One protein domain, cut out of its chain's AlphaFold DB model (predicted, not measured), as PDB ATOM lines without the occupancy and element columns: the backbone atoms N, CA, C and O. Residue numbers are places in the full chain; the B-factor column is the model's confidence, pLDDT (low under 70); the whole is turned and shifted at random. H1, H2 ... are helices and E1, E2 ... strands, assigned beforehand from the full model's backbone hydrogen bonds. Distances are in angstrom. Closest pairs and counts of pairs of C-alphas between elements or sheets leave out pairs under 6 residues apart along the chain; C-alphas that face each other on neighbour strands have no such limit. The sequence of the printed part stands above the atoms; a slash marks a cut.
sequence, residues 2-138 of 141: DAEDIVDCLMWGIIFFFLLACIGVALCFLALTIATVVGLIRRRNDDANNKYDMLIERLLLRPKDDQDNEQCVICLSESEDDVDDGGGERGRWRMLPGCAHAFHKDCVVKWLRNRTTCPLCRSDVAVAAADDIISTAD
ATOM      1  N   ASP A   2       9.893  84.435  36.968       88.25
ATOM      2  CA  ASP A   2       9.615  85.021  35.669       88.25
ATOM      3  C   ASP A   2       8.643  84.112  34.912       88.25
ATOM      4  O   ASP A   2       8.495  82.929  35.225       88.25
ATOM      5  N   ALA A   3       7.903  84.672  33.952       83.25
ATOM      6  CA  ALA A   3       6.898  83.913  33.204       83.25
ATOM      7  C   ALA A   3       7.506  82.697  32.476       83.25
ATOM      8  O   ALA A   3       6.809  81.711  32.245       83.25
ATOM      9  N   GLU A   4       8.802  82.754  32.169       85.81
ATOM     10  CA  GLU A   4       9.582  81.686  31.538       85.81
ATOM     11  C   GLU A   4       9.771  80.481  32.485       85.81
ATOM     12  O   GLU A   4       9.489  79.352  32.081       85.81
ATOM     13  N   ASP A   5      10.070  80.707  33.774       85.94
ATOM     14  CA  ASP A   5      10.219  79.640  34.785       85.94
ATOM     15  C   ASP A   5       8.925  78.822  34.962       85.94
ATOM     16  O   ASP A   5       8.940  77.608  35.185       85.94
ATOM     17  N   ILE A   6       7.772  79.494  34.870       88.69
ATOM     18  CA  ILE A   6       6.448  78.875  35.034       88.69
ATOM     19  C   ILE A   6       6.130  77.963  33.846       88.69
ATOM     20  O   ILE A   6       5.600  76.863  34.028       88.69
ATOM     21  N   VAL A   7       6.442  78.416  32.629       89.00
ATOM     22  CA  VAL A   7       6.211  77.649  31.400       89.00
ATOM     23  C   VAL A   7       7.100  76.409  31.370       89.00
ATOM     24  O   VAL A   7       6.608  75.330  31.034       89.00
ATOM     25  N   ASP A   8       8.352  76.519  31.817       90.06
ATOM     26  CA  ASP A   8       9.257  75.377  31.923       90.06
ATOM     27  C   ASP A   8       8.743  74.336  32.928       90.06
ATOM     28  O   ASP A   8       8.640  73.152  32.594       90.06
ATOM     29  N   CYS A   9       8.315  74.743  34.130       91.38
ATOM     30  CA  CYS A   9       7.719  73.816  35.101       91.38
ATOM     31  C   CYS A   9       6.482  73.086  34.548       91.38
ATOM     32  O   CYS A   9       6.312  71.885  34.780       91.38
ATOM     33  N   LEU A  10       5.626  73.790  33.802       90.31
ATOM     34  CA  LEU A  10       4.438  73.205  33.177       90.31
ATOM     35  C   LEU A  10       4.808  72.222  32.061       90.31
ATOM     36  O   LEU A  10       4.248  71.127  32.000       90.31
ATOM     37  N   MET A  11       5.772  72.574  31.208       93.44
ATOM     38  CA  MET A  11       6.233  71.702  30.130       93.44
ATOM     39  C   MET A  11       6.868  70.418  30.663       93.44
ATOM     40  O   MET A  11       6.473  69.328  30.244       93.44
ATOM     41  N   TRP A  12       7.793  70.516  31.622       94.31
ATOM     42  CA  TRP A  12       8.414  69.339  32.235       94.31
ATOM     43  C   TRP A  12       7.397  68.477  32.990       94.31
ATOM     44  O   TRP A  12       7.475  67.251  32.919       94.31
ATOM     45  N   GLY A  13       6.400  69.086  33.644       94.25
ATOM     46  CA  GLY A  13       5.316  68.360  34.313       94.25
ATOM     47  C   GLY A  13       4.452  67.544  33.348       94.25
ATOM     48  O   GLY A  13       4.170  66.372  33.601       94.25
ATOM     49  N   ILE A  14       4.083  68.130  32.208       94.81
ATOM     50  CA  ILE A  14       3.300  67.454  31.166       94.81
ATOM     51  C   ILE A  14       4.118  66.331  30.517       94.81
ATOM     52  O   ILE A  14       3.625  65.213  30.368       94.81
ATOM     53  N   ILE A  15       5.381  66.598  30.174       94.50
ATOM     54  CA  ILE A  15       6.287  65.598  29.592       94.50
ATOM     55  C   ILE A  15       6.471  64.424  30.553       94.50
ATOM     56  O   ILE A  15       6.333  63.273  30.147       94.50
ATOM     57  N   PHE A  16       6.727  64.693  31.833       95.62
ATOM     58  CA  PHE A  16       6.892  63.652  32.840       95.62
ATOM     59  C   PHE A  16       5.627  62.809  33.004       95.62
ATOM     60  O   PHE A  16       5.709  61.583  33.048       95.62
ATOM     61  N   PHE A  17       4.455  63.444  33.017       94.94
ATOM     62  CA  PHE A  17       3.179  62.739  33.064       94.94
ATOM     63  C   PHE A  17       3.000  61.794  31.868       94.94
ATOM     64  O   PHE A  17       2.684  60.618  32.056       94.94
ATOM     65  N   PHE A  18       3.257  62.269  30.646       95.81
ATOM     66  CA  PHE A  18       3.165  61.430  29.452       95.81
ATOM     67  C   PHE A  18       4.208  60.312  29.440       95.81
ATOM     68  O   PHE A  18       3.872  59.179  29.106       95.81
ATOM     69  N   LEU A  19       5.447  60.584  29.856       95.88
ATOM     70  CA  LEU A  19       6.488  59.562  29.952       95.88
ATOM     71  C   LEU A  19       6.128  58.488  30.980       95.88
ATOM     72  O   LEU A  19       6.233  57.304  30.672       95.88
ATOM     73  N   LEU A  20       5.643  58.872  32.163       96.19
ATOM     74  CA  LEU A  20       5.170  57.923  33.168       96.19
ATOM     75  C   LEU A  20       3.982  57.101  32.669       96.19
ATOM     76  O   LEU A  20       3.954  55.889  32.878       96.19
ATOM     77  N   ALA A  21       3.025  57.731  31.984       96.88
ATOM     78  CA  ALA A  21       1.891  57.031  31.393       96.88
ATOM     79  C   ALA A  21       2.351  56.023  30.327       96.88
ATOM     80  O   ALA A  21       1.943  54.863  30.360       96.88
ATOM     81  N   CYS A  22       3.256  56.419  29.429       97.50
ATOM     82  CA  CYS A  22       3.825  55.541  28.407       97.50
ATOM     83  C   CYS A  22       4.622  54.379  29.013       97.50
ATOM     84  O   CYS A  22       4.444  53.234  28.594       97.50
ATOM     85  N   ILE A  23       5.461  54.645  30.017       97.06
ATOM     86  CA  ILE A  23       6.221  53.611  30.734       97.06
ATOM     87  C   ILE A  23       5.259  52.652  31.436       97.06
ATOM     88  O   ILE A  23       5.409  51.441  31.307       97.06
ATOM     89  N   GLY A  24       4.237  53.166  32.122       97.06
ATOM     90  CA  GLY A  24       3.229  52.348  32.795       97.06
ATOM     91  C   GLY A  24       2.489  51.422  31.830       97.06
ATOM     92  O   GLY A  24       2.356  50.228  32.097       97.06
ATOM     93  N   VAL A  25       2.076  51.938  30.671       97.25
ATOM     94  CA  VAL A  25       1.438  51.142  29.613       97.25
ATOM     95  C   VAL A  25       2.395  50.069  29.082       97.25
ATOM     96  O   VAL A  25       2.009  48.903  28.997       97.25
ATOM     97  N   ALA A  26       3.652  50.418  28.794       97.75
ATOM     98  CA  ALA A  26       4.657  49.465  28.322       97.75
ATOM     99  C   ALA A  26       4.943  48.355  29.348       97.75
ATOM    100  O   ALA A  26       4.993  47.179  28.984       97.75
ATOM    101  N   LEU A  27       5.067  48.704  30.632       97.50
ATOM    102  CA  LEU A  27       5.251  47.743  31.720       97.50
ATOM    103  C   LEU A  27       4.029  46.839  31.893       97.50
ATOM    104  O   LEU A  27       4.196  45.644  32.120       97.50
ATOM    105  N   CYS A  28       2.816  47.373  31.741       98.00
ATOM    106  CA  CYS A  28       1.587  46.582  31.780       98.00
ATOM    107  C   CYS A  28       1.555  45.552  30.641       98.00
ATOM    108  O   CYS A  28       1.373  44.362  30.890       98.00
ATOM    109  N   PHE A  29       1.822  45.971  29.399       97.31
ATOM    110  CA  PHE A  29       1.907  45.047  28.263       97.31
ATOM    111  C   PHE A  29       3.015  44.001  28.445       97.31
ATOM    112  O   PHE A  29       2.795  42.815  28.194       97.31
ATOM    113  N   LEU A  30       4.192  44.402  28.931       97.31
ATOM    114  CA  LEU A  30       5.287  43.480  29.232       97.31
ATOM    115  C   LEU A  30       4.891  42.477  30.331       97.31
ATOM    116  O   LEU A  30       5.109  41.279  30.183       97.31
ATOM    117  N   ALA A  31       4.231  42.923  31.397       97.88
ATOM    118  CA  ALA A  31       3.740  42.041  32.450       97.88
ATOM    119  C   ALA A  31       2.673  41.059  31.938       97.88
ATOM    120  O   ALA A  31       2.737  39.873  32.252       97.88
ATOM    121  N   LEU A  32       1.727  41.514  31.108       96.44
ATOM    122  CA  LEU A  32       0.687  40.666  30.514       96.44
ATOM    123  C   LEU A  32       1.270  39.630  29.542       96.44
ATOM    124  O   LEU A  32       0.861  38.467  29.542       96.44
ATOM    125  N   THR A  33       2.257  40.016  28.737       96.81
ATOM    126  CA  THR A  33       2.957  39.082  27.841       96.81
ATOM    127  C   THR A  33       3.778  38.064  28.626       96.81
ATOM    128  O   THR A  33       3.693  36.873  28.344       96.81
ATOM    129  N   ILE A  34       4.489  38.477  29.679       97.06
ATOM    130  CA  ILE A  34       5.190  37.545  30.572       97.06
ATOM    131  C   ILE A  34       4.194  36.601  31.247       97.06
ATOM    132  O   ILE A  34       4.411  35.394  31.240       97.06
ATOM    133  N   ALA A  35       3.086  37.108  31.791       97.06
ATOM    134  CA  ALA A  35       2.082  36.288  32.464       97.06
ATOM    135  C   ALA A  35       1.453  35.252  31.521       97.06
ATOM    136  O   ALA A  35       1.293  34.092  31.902       97.06
ATOM    137  N   THR A  36       1.144  35.637  30.280       95.25
ATOM    138  CA  THR A  36       0.608  34.711  29.271       95.25
ATOM    139  C   THR A  36       1.651  33.689  28.824       95.25
ATOM    140  O   THR A  36       1.354  32.498  28.825       95.25
ATOM    141  N   VAL A  37       2.887  34.105  28.528       96.62
ATOM    142  CA  VAL A  37       3.986  33.201  28.149       96.62
ATOM    143  C   VAL A  37       4.316  32.230  29.280       96.62
ATOM    144  O   VAL A  37       4.344  31.023  29.058       96.62
ATOM    145  N   VAL A  38       4.506  32.720  30.505       96.19
ATOM    146  CA  VAL A  38       4.732  31.883  31.691       96.19
ATOM    147  C   VAL A  38       3.536  30.969  31.930       96.19
ATOM    148  O   VAL A  38       3.733  29.799  32.237       96.19
ATOM    149  N   GLY A  39       2.307  31.452  31.742       94.00
ATOM    150  CA  GLY A  39       1.096  30.643  31.822       94.00
ATOM    151  C   GLY A  39       1.080  29.497  30.809       94.00
ATOM    152  O   GLY A  39       0.758  28.374  31.178       94.00
ATOM    153  N   LEU A  40       1.474  29.742  29.556       91.12
ATOM    154  CA  LEU A  40       1.578  28.708  28.519       91.12
ATOM    155  C   LEU A  40       2.726  27.734  28.784       91.12
ATOM    156  O   LEU A  40       2.555  26.532  28.606       91.12
ATOM    157  N   ILE A  41       3.882  28.231  29.232       92.31
ATOM    158  CA  ILE A  41       5.023  27.389  29.604       92.31
ATOM    159  C   ILE A  41       4.644  26.494  30.782       92.31
ATOM    160  O   ILE A  41       4.911  25.297  30.722       92.31
ATOM    161  N   ARG A  42       3.997  27.049  31.816       91.75
ATOM    162  CA  ARG A  42       3.496  26.292  32.971       91.75
ATOM    163  C   ARG A  42       2.472  25.259  32.526       91.75
ATOM    164  O   ARG A  42       2.729  24.090  32.743       91.75
ATOM    165  N   ARG A  43       1.428  25.647  31.778       87.44
ATOM    166  CA  ARG A  43       0.430  24.707  31.228       87.44
ATOM    167  C   ARG A  43       1.074  23.573  30.434       87.44
ATOM    168  O   ARG A  43       0.793  22.415  30.697       87.44
ATOM    169  N   ARG A  44       1.985  23.887  29.505       91.56
ATOM    170  CA  ARG A  44       2.689  22.873  28.704       91.56
ATOM    171  C   ARG A  44       3.531  21.944  29.577       91.56
ATOM    172  O   ARG A  44       3.598  20.747  29.315       91.56
ATOM    173  N   ASN A  45       4.219  22.501  30.572       86.38
ATOM    174  CA  ASN A  45       5.013  21.720  31.509       86.38
ATOM    175  C   ASN A  45       4.117  20.832  32.376       86.38
ATOM    176  O   ASN A  45       4.458  19.679  32.591       86.38
ATOM    177  N   ASP A  46       2.967  21.338  32.816       87.06
ATOM    178  CA  ASP A  46       1.974  20.602  33.594       87.06
ATOM    179  C   ASP A  46       1.375  19.459  32.768       87.06
ATOM    180  O   ASP A  46       1.335  18.338  33.255       87.06
ATOM    181  N   ASP A  47       1.026  19.673  31.495       86.38
ATOM    182  CA  ASP A  47       0.550  18.608  30.596       86.38
ATOM    183  C   ASP A  47       1.599  17.503  30.401       86.38
ATOM    184  O   ASP A  47       1.286  16.310  30.480       86.38
ATOM    185  N   ALA A  48       2.860  17.887  30.168       84.75
ATOM    186  CA  ALA A  48       3.961  16.937  30.060       84.75
ATOM    187  C   ALA A  48       4.144  16.163  31.375       84.75
ATOM    188  O   ALA A  48       4.172  14.936  31.371       84.75
ATOM    189  N   ASN A  49       4.193  16.874  32.499       84.12
ATOM    190  CA  ASN A  49       4.312  16.316  33.842       84.12
ATOM    191  C   ASN A  49       3.167  15.349  34.175       84.12
ATOM    192  O   ASN A  49       3.435  14.242  34.626       84.12
ATOM    193  N   ASN A  50       1.918  15.715  33.884       85.12
ATOM    194  CA  ASN A  50       0.734  14.882  34.097       85.12
ATOM    195  C   ASN A  50       0.798  13.598  33.262       85.12
ATOM    196  O   ASN A  50       0.451  12.516  33.737       85.12
ATOM    197  N   LYS A  51       1.283  13.699  32.016       84.44
ATOM    198  CA  LYS A  51       1.507  12.527  31.164       84.44
ATOM    199  C   LYS A  51       2.558  11.590  31.763       84.44
ATOM    200  O   LYS A  51       2.344  10.379  31.752       84.44
ATOM    201  N   TYR A  52       3.669  12.115  32.282       78.50
ATOM    202  CA  TYR A  52       4.685  11.296  32.952       78.50
ATOM    203  C   TYR A  52       4.155  10.668  34.245       78.50
ATOM    204  O   TYR A  52       4.391   9.483  34.466       78.50
ATOM    205  N   ASP A  53       3.384  11.406  35.043       82.94
ATOM    206  CA  ASP A  53       2.792  10.900  36.287       82.94
ATOM    207  C   ASP A  53       1.877   9.707  36.037       82.94
ATOM    208  O   ASP A  53       1.997   8.686  36.710       82.94
ATOM    209  N   MET A  54       1.020   9.794  35.017       79.19
ATOM    210  CA  MET A  54       0.131   8.698  34.635       79.19
ATOM    211  C   MET A  54       0.902   7.441  34.197       79.19
ATOM    212  O   MET A  54       0.452   6.323  34.457       79.19
ATOM    213  N   LEU A  55       2.050   7.597  33.529       79.88
ATOM    214  CA  LEU A  55       2.891   6.469  33.116       79.88
ATOM    215  C   LEU A  55       3.628   5.853  34.307       79.88
ATOM    216  O   LEU A  55       3.624   4.633  34.453       79.88
ATOM    217  N   ILE A  56       4.219   6.686  35.166       81.31
ATOM    218  CA  ILE A  56       4.925   6.234  36.369       81.31
ATOM    219  C   ILE A  56       3.955   5.493  37.295       81.31
ATOM    220  O   ILE A  56       4.266   4.395  37.748       81.31
ATOM    221  N   GLU A  57       2.762   6.045  37.533       76.50
ATOM    222  CA  GLU A  57       1.774   5.436  38.428       76.50
ATOM    223  C   GLU A  57       1.268   4.085  37.919       76.50
ATOM    224  O   GLU A  57       1.115   3.163  38.711       76.50
ATOM    225  N   ARG A  58       1.030   3.940  36.611       74.56
ATOM    226  CA  ARG A  58       0.501   2.685  36.054       74.56
ATOM    227  C   ARG A  58       1.543   1.588  35.904       74.56
ATOM    228  O   ARG A  58       1.181   0.419  35.962       74.56
ATOM    229  N   LEU A  59       2.794   1.952  35.633       72.38
ATOM    230  CA  LEU A  59       3.823   0.986  35.249       72.38
ATOM    231  C   LEU A  59       4.764   0.629  36.398       72.38
ATOM    232  O   LEU A  59       5.287  -0.479  36.415       72.38
ATOM    233  N   LEU A  60       5.007   1.555  37.330       73.56
ATOM    234  CA  LEU A  60       6.142   1.460  38.252       73.56
ATOM    235  C   LEU A  60       5.769   1.561  39.730       73.56
ATOM    236  O   LEU A  60       6.666   1.509  40.563       73.56
ATOM    237  N   LEU A  61       4.497   1.738  40.087       76.56
ATOM    238  CA  LEU A  61       4.100   1.920  41.482       76.56
ATOM    239  C   LEU A  61       2.992   0.942  41.860       76.56
ATOM    240  O   LEU A  61       1.910   0.958  41.277       76.56
ATOM    241  N   ARG A  62       3.248   0.120  42.881       71.88
ATOM    242  CA  ARG A  62       2.206  -0.696  43.508       71.88
ATOM    243  C   ARG A  62       1.542   0.083  44.650       71.88
ATOM    244  O   ARG A  62       2.240   0.795  45.381       71.88
ATOM    245  N   PRO A  63       0.210  -0.001  44.809       67.06
ATOM    246  CA  PRO A  63      -0.440   0.481  46.020       67.06
ATOM    247  C   PRO A  63       0.058  -0.339  47.217       67.06
ATOM    248  O   PRO A  63       0.196  -1.557  47.112       67.06
ATOM    249  N   LYS A  64       0.377   0.345  48.318       67.62
ATOM    250  CA  LYS A  64       0.637  -0.281  49.615       67.62
ATOM    251  C   LYS A  64      -0.684  -0.286  50.377       67.62
ATOM    252  O   LYS A  64      -1.239   0.796  50.561       67.62
ATOM    253  N   ASP A  65      -1.183  -1.466  50.739       58.69
ATOM    254  CA  ASP A  65      -2.247  -1.561  51.740       58.69
ATOM    255  C   ASP A  65      -1.623  -1.219  53.098       58.69
ATOM    256  O   ASP A  65      -0.514  -1.645  53.427       58.69
ATOM    257  N   ASP A  66      -2.310  -0.343  53.807       61.44
ATOM    258  CA  ASP A  66      -1.951   0.302  55.056       61.44
ATOM    259  C   ASP A  66      -1.498  -0.694  56.135       61.44
ATOM    260  O   ASP A  66      -2.220  -1.634  56.460       61.44
ATOM    261  N   GLN A  67      -0.303  -0.465  56.705       50.88
ATOM    262  CA  GLN A  67      -0.084  -0.240  58.145       50.88
ATOM    263  C   GLN A  67       1.387  -0.458  58.539       50.88
ATOM    264  O   GLN A  67       1.776  -1.519  59.023       50.88
ATOM    265  N   ASP A  68       2.195   0.591  58.409       48.09
ATOM    266  CA  ASP A  68       3.508   0.707  59.038       48.09
ATOM    267  C   ASP A  68       4.000   2.154  58.921       48.09
ATOM    268  O   ASP A  68       3.975   2.751  57.850       48.09
ATOM    269  N   ASN A  69       4.419   2.712  60.063       52.94
ATOM    270  CA  ASN A  69       5.044   4.028  60.236       52.94
ATOM    271  C   ASN A  69       6.370   4.118  59.452       52.94
ATOM    272  O   ASN A  69       7.459   4.152  60.029       52.94
ATOM    273  N   GLU A  70       6.308   4.112  58.130       61.44
ATOM    274  CA  GLU A  70       7.460   4.382  57.287       61.44
ATOM    275  C   GLU A  70       7.559   5.897  57.108       61.44
ATOM    276  O   GLU A  70       6.617   6.552  56.687       61.44
ATOM    277  N   GLN A  71       8.692   6.499  57.466       66.25
ATOM    278  CA  GLN A  71       8.929   7.915  57.188       66.25
ATOM    279  C   GLN A  71       9.329   8.073  55.720       66.25
ATOM    280  O   GLN A  71      10.260   7.422  55.236       66.25
ATOM    281  N   CYS A  72       8.680   8.985  54.994       76.94
ATOM    282  CA  CYS A  72       9.071   9.252  53.617       76.94
ATOM    283  C   CYS A  72      10.407  10.007  53.611       76.94
ATOM    284  O   CYS A  72      10.441  11.221  53.797       76.94
ATOM    285  N   VAL A  73      11.519   9.322  53.325       80.75
ATOM    286  CA  VAL A  73      12.872   9.925  53.334       80.75
ATOM    287  C   VAL A  73      13.084  11.041  52.299       80.75
ATOM    288  O   VAL A  73      14.114  11.709  52.310       80.75
ATOM    289  N   ILE A  74      12.125  11.248  51.390       80.44
ATOM    290  CA  ILE A  74      12.160  12.325  50.393       80.44
ATOM    291  C   ILE A  74      11.678  13.650  50.997       80.44
ATOM    292  O   ILE A  74      12.292  14.684  50.749       80.44
ATOM    293  N   CYS A  75      10.575  13.640  51.753       79.38
ATOM    294  CA  CYS A  75      10.021  14.847  52.378       79.38
ATOM    295  C   CYS A  75      10.312  14.946  53.878       79.38
ATOM    296  O   CYS A  75      10.092  16.008  54.449       79.38
ATOM    297  N   LEU A  76      10.831  13.874  54.490       69.81
ATOM    298  CA  LEU A  76      11.191  13.767  55.908       69.81
ATOM    299  C   LEU A  76      10.048  14.151  56.869       69.81
ATOM    300  O   LEU A  76      10.305  14.459  58.028       69.81
ATOM    301  N   SER A  77       8.798  14.152  56.397       60.88
ATOM    302  CA  SER A  77       7.619  14.440  57.209       60.88
ATOM    303  C   SER A  77       7.131  13.160  57.877       60.88
ATOM    304  O   SER A  77       6.945  12.134  57.218       60.88
ATOM    305  N   GLU A  78       6.951  13.243  59.186       54.00
ATOM    306  CA  GLU A  78       6.480  12.179  60.061       54.00
ATOM    307  C   GLU A  78       4.968  12.376  60.245       54.00
ATOM    308  O   GLU A  78       4.555  13.469  60.623       54.00
ATOM    309  N   SER A  79       4.166  11.343  59.977       51.97
ATOM    310  CA  SER A  79       2.699  11.266  60.130       51.97
ATOM    311  C   SER A  79       1.804  11.801  58.997       51.97
ATOM    312  O   SER A  79       2.081  12.788  58.318       51.97
ATOM    313  N   GLU A  80       0.716  11.057  58.805       53.59
ATOM    314  CA  GLU A  80      -0.272  11.114  57.726       53.59
ATOM    315  C   GLU A  80      -1.417  12.113  57.993       53.59
ATOM    316  O   GLU A  80      -2.368  12.154  57.218       53.59
ATOM    317  N   ASP A  81      -1.332  12.955  59.032       46.66
ATOM    318  CA  ASP A  81      -2.539  13.566  59.619       46.66
ATOM    319  C   ASP A  81      -2.653  15.105  59.580       46.66
ATOM    320  O   ASP A  81      -3.742  15.614  59.829       46.66
ATOM    321  N   ASP A  82      -1.632  15.881  59.196       42.38
ATOM    322  CA  ASP A  82      -1.676  17.348  59.413       42.38
ATOM    323  C   ASP A  82      -1.632  18.236  58.154       42.38
ATOM    324  O   ASP A  82      -1.136  19.362  58.200       42.38
ATOM    325  N   VAL A  83      -2.217  17.795  57.033       43.19
ATOM    326  CA  VAL A  83      -2.801  18.744  56.061       43.19
ATOM    327  C   VAL A  83      -4.123  18.195  55.518       43.19
ATOM    328  O   VAL A  83      -4.222  17.715  54.387       43.19
ATOM    329  N   ASP A  84      -5.158  18.319  56.346       41.38
ATOM    330  CA  ASP A  84      -6.543  18.513  55.916       41.38
ATOM    331  C   ASP A  84      -6.646  19.807  55.079       41.38
ATOM    332  O   ASP A  84      -7.025  20.871  55.556       41.38
ATOM    333  N   ASP A  85      -6.249  19.727  53.810       37.00
ATOM    334  CA  ASP A  85      -6.773  20.594  52.753       37.00
ATOM    335  C   ASP A  85      -7.214  19.682  51.601       37.00
ATOM    336  O   ASP A  85      -6.512  19.449  50.614       37.00
ATOM    337  N   GLY A  86      -8.375  19.057  51.816       32.59
ATOM    338  CA  GLY A  86      -9.219  18.497  50.765       32.59
ATOM    339  C   GLY A  86      -8.739  17.192  50.128       32.59
ATOM    340  O   GLY A  86      -8.166  17.206  49.042       32.59
ATOM    341  N   GLY A  87      -9.082  16.058  50.754       35.94
ATOM    342  CA  GLY A  87      -9.327  14.746  50.124       35.94
ATOM    343  C   GLY A  87      -8.702  14.501  48.743       35.94
ATOM    344  O   GLY A  87      -9.413  14.363  47.747       35.94
ATOM    345  N   GLY A  88      -7.372  14.447  48.677       43.03
ATOM    346  CA  GLY A  88      -6.628  14.318  47.428       43.03
ATOM    347  C   GLY A  88      -5.679  13.127  47.434       43.03
ATOM    348  O   GLY A  88      -5.110  12.760  48.455       43.03
ATOM    349  N   GLU A  89      -5.432  12.562  46.254       51.28
ATOM    350  CA  GLU A  89      -4.549  11.415  45.987       51.28
ATOM    351  C   GLU A  89      -3.085  11.537  46.470       51.28
ATOM    352  O   GLU A  89      -2.308  10.596  46.292       51.28
ATOM    353  N   ARG A  90      -2.704  12.684  47.042       48.47
ATOM    354  CA  ARG A  90      -1.335  13.074  47.410       48.47
ATOM    355  C   ARG A  90      -0.796  12.353  48.647       48.47
ATOM    356  O   ARG A  90       0.415  12.183  48.752       48.47
ATOM    357  N   GLY A  91      -1.680  11.900  49.540       54.41
ATOM    358  CA  GLY A  91      -1.319  11.199  50.779       54.41
ATOM    359  C   GLY A  91      -1.124   9.688  50.634       54.41
ATOM    360  O   GLY A  91      -0.781   9.026  51.601       54.41
ATOM    361  N   ARG A  92      -1.340   9.099  49.448       69.19
ATOM    362  CA  ARG A  92      -1.222   7.639  49.319       69.19
ATOM    363  C   ARG A  92       0.228   7.189  49.215       69.19
ATOM    364  O   ARG A  92       0.963   7.634  48.329       69.19
ATOM    365  N   TRP A  93       0.589   6.215  50.040       76.62
ATOM    366  CA  TRP A  93       1.840   5.481  49.921       76.62
ATOM    367  C   TRP A  93       1.864   4.623  48.656       76.62
ATOM    368  O   TRP A  93       0.846   4.106  48.171       76.62
ATOM    369  N   ARG A  94       3.055   4.521  48.072       77.69
ATOM    370  CA  ARG A  94       3.344   3.706  46.895       77.69
ATOM    371  C   ARG A  94       4.643   2.956  47.113       77.69
ATOM    372  O   ARG A  94       5.633   3.560  47.519       77.69
ATOM    373  N   MET A  95       4.633   1.669  46.793       80.44
ATOM    374  CA  MET A  95       5.811   0.806  46.835       80.44
ATOM    375  C   MET A  95       6.430   0.667  45.450       80.44
ATOM    376  O   MET A  95       5.720   0.503  44.452       80.44
ATOM    377  N   LEU A  96       7.761   0.686  45.400       82.25
ATOM    378  CA  LEU A  96       8.505   0.387  44.179       82.25
ATOM    379  C   LEU A  96       8.568  -1.137  43.942       82.25
ATOM    380  O   LEU A  96       8.846  -1.886  44.886       82.25
ATOM    381  N   PRO A  97       8.396  -1.613  42.696       76.12
ATOM    382  CA  PRO A  97       8.651  -3.001  42.325       76.12
ATOM    383  C   PRO A  97      10.124  -3.373  42.567       76.12
ATOM    384  O   PRO A  97      11.012  -2.516  42.568       76.12
ATOM    385  N   GLY A  98      10.371  -4.655  42.844       75.94
ATOM    386  CA  GLY A  98      11.689  -5.269  43.088       75.94
ATOM    387  C   GLY A  98      12.469  -4.849  44.344       75.94
ATOM    388  O   GLY A  98      13.345  -5.597  44.765       75.94
ATOM    389  N   CYS A  99      12.176  -3.708  44.977       83.38
ATOM    390  CA  CYS A  99      12.809  -3.318  46.252       83.38
ATOM    391  C   CYS A  99      11.829  -3.049  47.399       83.38
ATOM    392  O   CYS A  99      12.274  -2.926  48.535       83.38
ATOM    393  N   ALA A 100      10.526  -2.961  47.113       79.25
ATOM    394  CA  ALA A 100       9.440  -2.843  48.089       79.25
ATOM    395  C   ALA A 100       9.492  -1.627  49.040       79.25
ATOM    396  O   ALA A 100       8.656  -1.526  49.929       79.25
ATOM    397  N   HIS A 101      10.400  -0.666  48.840       85.62
ATOM    398  CA  HIS A 101      10.417   0.575  49.619       85.62
ATOM    399  C   HIS A 101       9.199   1.450  49.307       85.62
ATOM    400  O   HIS A 101       8.884   1.650  48.125       85.62
ATOM    401  N   ALA A 102       8.564   2.008  50.343       81.38
ATOM    402  CA  ALA A 102       7.411   2.887  50.195       81.38
ATOM    403  C   ALA A 102       7.736   4.370  50.408       81.38
ATOM    404  O   ALA A 102       8.609   4.761  51.182       81.38
ATOM    405  N   PHE A 103       7.004   5.211  49.685       83.31
ATOM    406  CA  PHE A 103       7.090   6.667  49.744       83.31
ATOM    407  C   PHE A 103       5.716   7.268  49.416       83.31
ATOM    408  O   PHE A 103       4.897   6.609  48.770       83.31
ATOM    409  N   HIS A 104       5.477   8.541  49.749       82.81
ATOM    410  CA  HIS A 104       4.301   9.255  49.242       82.81
ATOM    411  C   HIS A 104       4.302   9.293  47.710       82.81
ATOM    412  O   HIS A 104       5.341   9.586  47.104       82.81
ATOM    413  N   LYS A 105       3.129   9.076  47.096       77.88
ATOM    414  CA  LYS A 105       2.905   9.127  45.640       77.88
ATOM    415  C   LYS A 105       3.598  10.333  45.006       77.88
ATOM    416  O   LYS A 105       4.444  10.166  44.134       77.88
ATOM    417  N   ASP A 106       3.307  11.539  45.482       78.50
ATOM    418  CA  ASP A 106       3.852  12.764  44.891       78.50
ATOM    419  C   ASP A 106       5.375  12.873  45.050       78.50
ATOM    420  O   ASP A 106       6.061  13.398  44.169       78.50
ATOM    421  N   CYS A 107       5.923  12.381  46.162       83.00
ATOM    422  CA  CYS A 107       7.356  12.427  46.434       83.00
ATOM    423  C   CYS A 107       8.128  11.478  45.515       83.00
ATOM    424  O   CYS A 107       9.104  11.891  44.884       83.00
ATOM    425  N   VAL A 108       7.675  10.227  45.396       83.38
ATOM    426  CA  VAL A 108       8.325   9.240  44.526       83.38
ATOM    427  C   VAL A 108       8.138   9.571  43.053       83.38
ATOM    428  O   VAL A 108       9.089   9.459  42.287       83.38
ATOM    429  N   VAL A 109       6.962  10.052  42.646       82.56
ATOM    430  CA  VAL A 109       6.705  10.442  41.255       82.56
ATOM    431  C   VAL A 109       7.633  11.583  40.835       82.56
ATOM    432  O   VAL A 109       8.295  11.483  39.802       82.56
ATOM    433  N   LYS A 110       7.778  12.628  41.664       84.31
ATOM    434  CA  LYS A 110       8.731  13.720  41.401       84.31
ATOM    435  C   LYS A 110      10.170  13.224  41.305       84.31
ATOM    436  O   LYS A 110      10.912  13.691  40.446       84.31
ATOM    437  N   TRP A 111      10.566  12.281  42.155       87.25
ATOM    438  CA  TRP A 111      11.895  11.682  42.088       87.25
ATOM    439  C   TRP A 111      12.108  10.903  40.783       87.25
ATOM    440  O   TRP A 111      13.102  11.120  40.085       87.25
ATOM    441  N   LEU A 112      11.145  10.052  40.415       84.56
ATOM    442  CA  LEU A 112      11.206   9.192  39.232       84.56
ATOM    443  C   LEU A 112      11.178   9.966  37.908       84.56
ATOM    444  O   LEU A 112      11.713   9.476  36.917       84.56
ATOM    445  N   ARG A 113      10.658  11.203  37.889       81.69
ATOM    446  CA  ARG A 113      10.801  12.114  36.737       81.69
ATOM    447  C   ARG A 113      12.262  12.465  36.429       81.69
ATOM    448  O   ARG A 113      12.588  12.747  35.279       81.69
ATOM    449  N   ASN A 114      13.138  12.451  37.435       82.56
ATOM    450  CA  ASN A 114      14.549  12.818  37.295       82.56
ATOM    451  C   ASN A 114      15.490  11.607  37.333       82.56
ATOM    452  O   ASN A 114      16.548  11.645  36.702       82.56
ATOM    453  N   ARG A 115      15.158  10.562  38.100       85.19
ATOM    454  CA  ARG A 115      15.985   9.358  38.270       85.19
ATOM    455  C   ARG A 115      15.109   8.119  38.396       85.19
ATOM    456  O   ARG A 115      14.333   8.029  39.333       85.19
ATOM    457  N   THR A 116      15.317   7.111  37.555       84.31
ATOM    458  CA  THR A 116      14.578   5.830  37.585       84.31
ATOM    459  C   THR A 116      15.078   4.847  38.654       84.31
ATOM    460  O   THR A 116      14.879   3.644  38.540       84.31
ATOM    461  N   THR A 117      15.739   5.336  39.705       87.50
ATOM    462  CA  THR A 117      16.362   4.510  40.749       87.50
ATOM    463  C   THR A 117      15.732   4.769  42.107       87.50
ATOM    464  O   THR A 117      15.446   5.922  42.437       87.50
ATOM    465  N   CYS A 118      15.617   3.740  42.942       87.31
ATOM    466  CA  CYS A 118      15.131   3.875  44.312       87.31
ATOM    467  C   CYS A 118      16.003   4.854  45.140       87.31
ATOM    468  O   CYS A 118      17.224   4.685  45.177       87.31
ATOM    469  N   PRO A 119      15.418   5.843  45.846       85.31
ATOM    470  CA  PRO A 119      16.160   6.752  46.728       85.31
ATOM    471  C   PRO A 119      16.915   6.057  47.874       85.31
ATOM    472  O   PRO A 119      17.949   6.557  48.307       85.31
ATOM    473  N   LEU A 120      16.405   4.915  48.355       83.56
ATOM    474  CA  LEU A 120      16.959   4.172  49.493       83.56
ATOM    475  C   LEU A 120      18.063   3.203  49.060       83.56
ATOM    476  O   LEU A 120      19.197   3.301  49.520       83.56
ATOM    477  N   CYS A 121      17.754   2.284  48.141       86.38
ATOM    478  CA  CYS A 121      18.669   1.203  47.758       86.38
ATOM    479  C   CYS A 121      19.324   1.371  46.385       86.38
ATOM    480  O   CYS A 121      20.151   0.549  46.005       86.38
ATOM    481  N   ARG A 122      18.974   2.422  45.630       85.19
ATOM    482  CA  ARG A 122      19.491   2.711  44.278       85.19
ATOM    483  C   ARG A 122      19.193   1.651  43.210       85.19
ATOM    484  O   ARG A 122      19.691   1.787  42.097       85.19
ATOM    485  N   SER A 123      18.359   0.653  43.504       84.25
ATOM    486  CA  SER A 123      17.877  -0.320  42.515       84.25
ATOM    487  C   SER A 123      17.128   0.376  41.378       84.25
ATOM    488  O   SER A 123      16.382   1.328  41.628       84.25
ATOM    489  N   ASP A 124      17.317  -0.096  40.145       83.31
ATOM    490  CA  ASP A 124      16.597   0.415  38.977       83.31
ATOM    491  C   ASP A 124      15.148  -0.084  38.989       83.31
ATOM    492  O   ASP A 124      14.878  -1.287  38.975       83.31
ATOM    493  N   VAL A 125      14.214   0.861  39.038       82.00
ATOM    494  CA  VAL A 125      12.779   0.590  39.153       82.00
ATOM    495  C   VAL A 125      12.206   0.072  37.834       82.00
ATOM    496  O   VAL A 125      11.257  -0.708  37.846       82.00
ATOM    497  N   ALA A 126      12.786   0.463  36.695       75.56
ATOM    498  CA  ALA A 126      12.330   0.013  35.382       75.56
ATOM    499  C   ALA A 126      12.681  -1.459  35.135       75.56
ATOM    500  O   ALA A 126      11.873  -2.197  34.577       75.56
ATOM    501  N   VAL A 127      13.862  -1.890  35.586       74.81
ATOM    502  CA  VAL A 127      14.302  -3.292  35.485       74.81
ATOM    503  C   VAL A 127      13.463  -4.177  36.406       74.81
ATOM    504  O   VAL A 127      12.905  -5.177  35.968       74.81
ATOM    505  N   ALA A 128      13.267  -3.739  37.649       68.88
ATOM    506  CA  ALA A 128      12.452  -4.449  38.626       68.88
ATOM    507  C   ALA A 128      10.982  -4.636  38.200       68.88
ATOM    508  O   ALA A 128      10.379  -5.669  38.484       68.88
ATOM    509  N   ALA A 129      10.395  -3.649  37.516       69.00
ATOM    510  CA  ALA A 129       9.036  -3.763  36.990       69.00
ATOM    511  C   ALA A 129       8.925  -4.802  35.859       69.00
ATOM    512  O   ALA A 129       7.896  -5.465  35.736       69.00
ATOM    513  N   ALA A 130       9.970  -4.959  35.040       68.88
ATOM    514  CA  ALA A 130      10.006  -5.968  33.985       68.88
ATOM    515  C   ALA A 130      10.137  -7.389  34.557       68.88
ATOM    516  O   ALA A 130       9.447  -8.295  34.090       68.88
ATOM    517  N   ASP A 131      10.953  -7.565  35.600       67.25
ATOM    518  CA  ASP A 131      11.133  -8.857  36.275       67.25
ATOM    519  C   ASP A 131       9.828  -9.359  36.916       67.25
ATOM    520  O   ASP A 131       9.507 -10.544  36.826       67.25
ATOM    521  N   ASP A 132       9.017  -8.461  37.482       65.31
ATOM    522  CA  ASP A 132       7.702  -8.815  38.032       65.31
ATOM    523  C   ASP A 132       6.715  -9.295  36.944       65.31
ATOM    524  O   ASP A 132       5.912 -10.201  37.187       65.31
ATOM    525  N   ILE A 133       6.772  -8.729  35.730       66.19
ATOM    526  CA  ILE A 133       5.934  -9.157  34.591       66.19
ATOM    527  C   ILE A 133       6.365 -10.545  34.097       66.19
ATOM    528  O   ILE A 133       5.521 -11.383  33.782       66.19
ATOM    529  N   ILE A 134       7.671 -10.811  34.056       66.25
ATOM    530  CA  ILE A 134       8.209 -12.119  33.662       66.25
ATOM    531  C   ILE A 134       7.873 -13.175  34.727       66.25
ATOM    532  O   ILE A 134       7.380 -14.247  34.392       66.25
ATOM    533  N   SER A 135       8.022 -12.850  36.016       61.94
ATOM    534  CA  SER A 135       7.686 -13.765  37.117       61.94
ATOM    535  C   SER A 135       6.188 -14.088  37.193       61.94
ATOM    536  O   SER A 135       5.809 -15.211  37.525       61.94
ATOM    537  N   THR A 136       5.316 -13.127  36.871       60.22
ATOM    538  CA  THR A 136       3.871 -13.386  36.770       60.22
ATOM    539  C   THR A 136       3.507 -14.213  35.540       60.22
ATOM    540  O   THR A 136       2.585 -15.022  35.628       60.22
ATOM    541  N   ALA A 137       4.238 -14.076  34.430       60.53
ATOM    542  CA  ALA A 137       4.068 -14.929  33.256       60.53
ATOM    543  C   ALA A 137       4.509 -16.384  33.514       60.53
ATOM    544  O   ALA A 137       3.812 -17.307  33.096       60.53
ATOM    545  N   ASP A 138       5.600 -16.596  34.256       60.62
ATOM    546  CA  ASP A 138       6.085 -17.940  34.607       60.62
ATOM    547  C   ASP A 138       5.173 -18.666  35.616       60.62
ATOM    548  O   ASP A 138       5.116 -19.892  35.626       60.62
TER     549      ASP A 138
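Overview. This is residues 2 to 138 of the 141 residues of the protein "RING-type domain-containing protein" of Oryza nivara (UniProt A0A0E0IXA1). A single very long helix, H1, makes a long arm that ends in a small compact head, where long loops, the little strand hairpin E1 and E2 and the short helix H2 come together. The last helix, H3, extends away from the head at the other end; residues 2 to 48, of which 3 to 48 belong to H1, stand free, and residues 133 to 138 of H3 stand free too. The printed part has 137 residues with three named helices and two named strands in the order H1, E1, E2, H2, H3; the sheet E1 - E2 is antiparallel and the class is mostly helix. The whole is extended, with a radius of gyration of the C-alphas of 27.8 A and spans of 101 by 32 by 26 A.

Along the chain. H1, residues 3 to 60, begins at C-alpha 3 (6.898, 83.913, 33.204) and is 82.6 A long. E1 is residues 93 to 95, E2 residues 102 to 104 and H2 residues 105 to 112. H3, residues 125 to 138, is 20.2 A long and ends at C-alpha 138 (6.085, -17.940, 34.607).

Arrangement. H1 touches H2 with residues 53 to 57 alone, about perpendicular at 87 degrees; the closest C-alphas, of Asp 53 and Val 109, are 6.3 A apart. H1 touches H3 through residues 59 to 60 and 125 to 129 alone, the same way at a shallow tilt of 26 degrees, the closest C-alphas being Leu 60 and Ala 129 at 6.1 A. E1 and E2 form a hairpin, with N 94 and O 103 within hydrogen-bond range at 2.9 A. In H1, H2 and H3 every O i to N i+4 pair is within hydrogen-bond range. H2 and H3 are apart.

Size, cuts and confidence. The C-alphas of Asp 2 and Asp 138, the two farthest apart, are 103.0 A apart. The printed part has no cut. The links H1 to E1 and H2 to H3 are long. The pLDDT is under 70 in residues 63 to 71, 76 to 92 and 128 to 138.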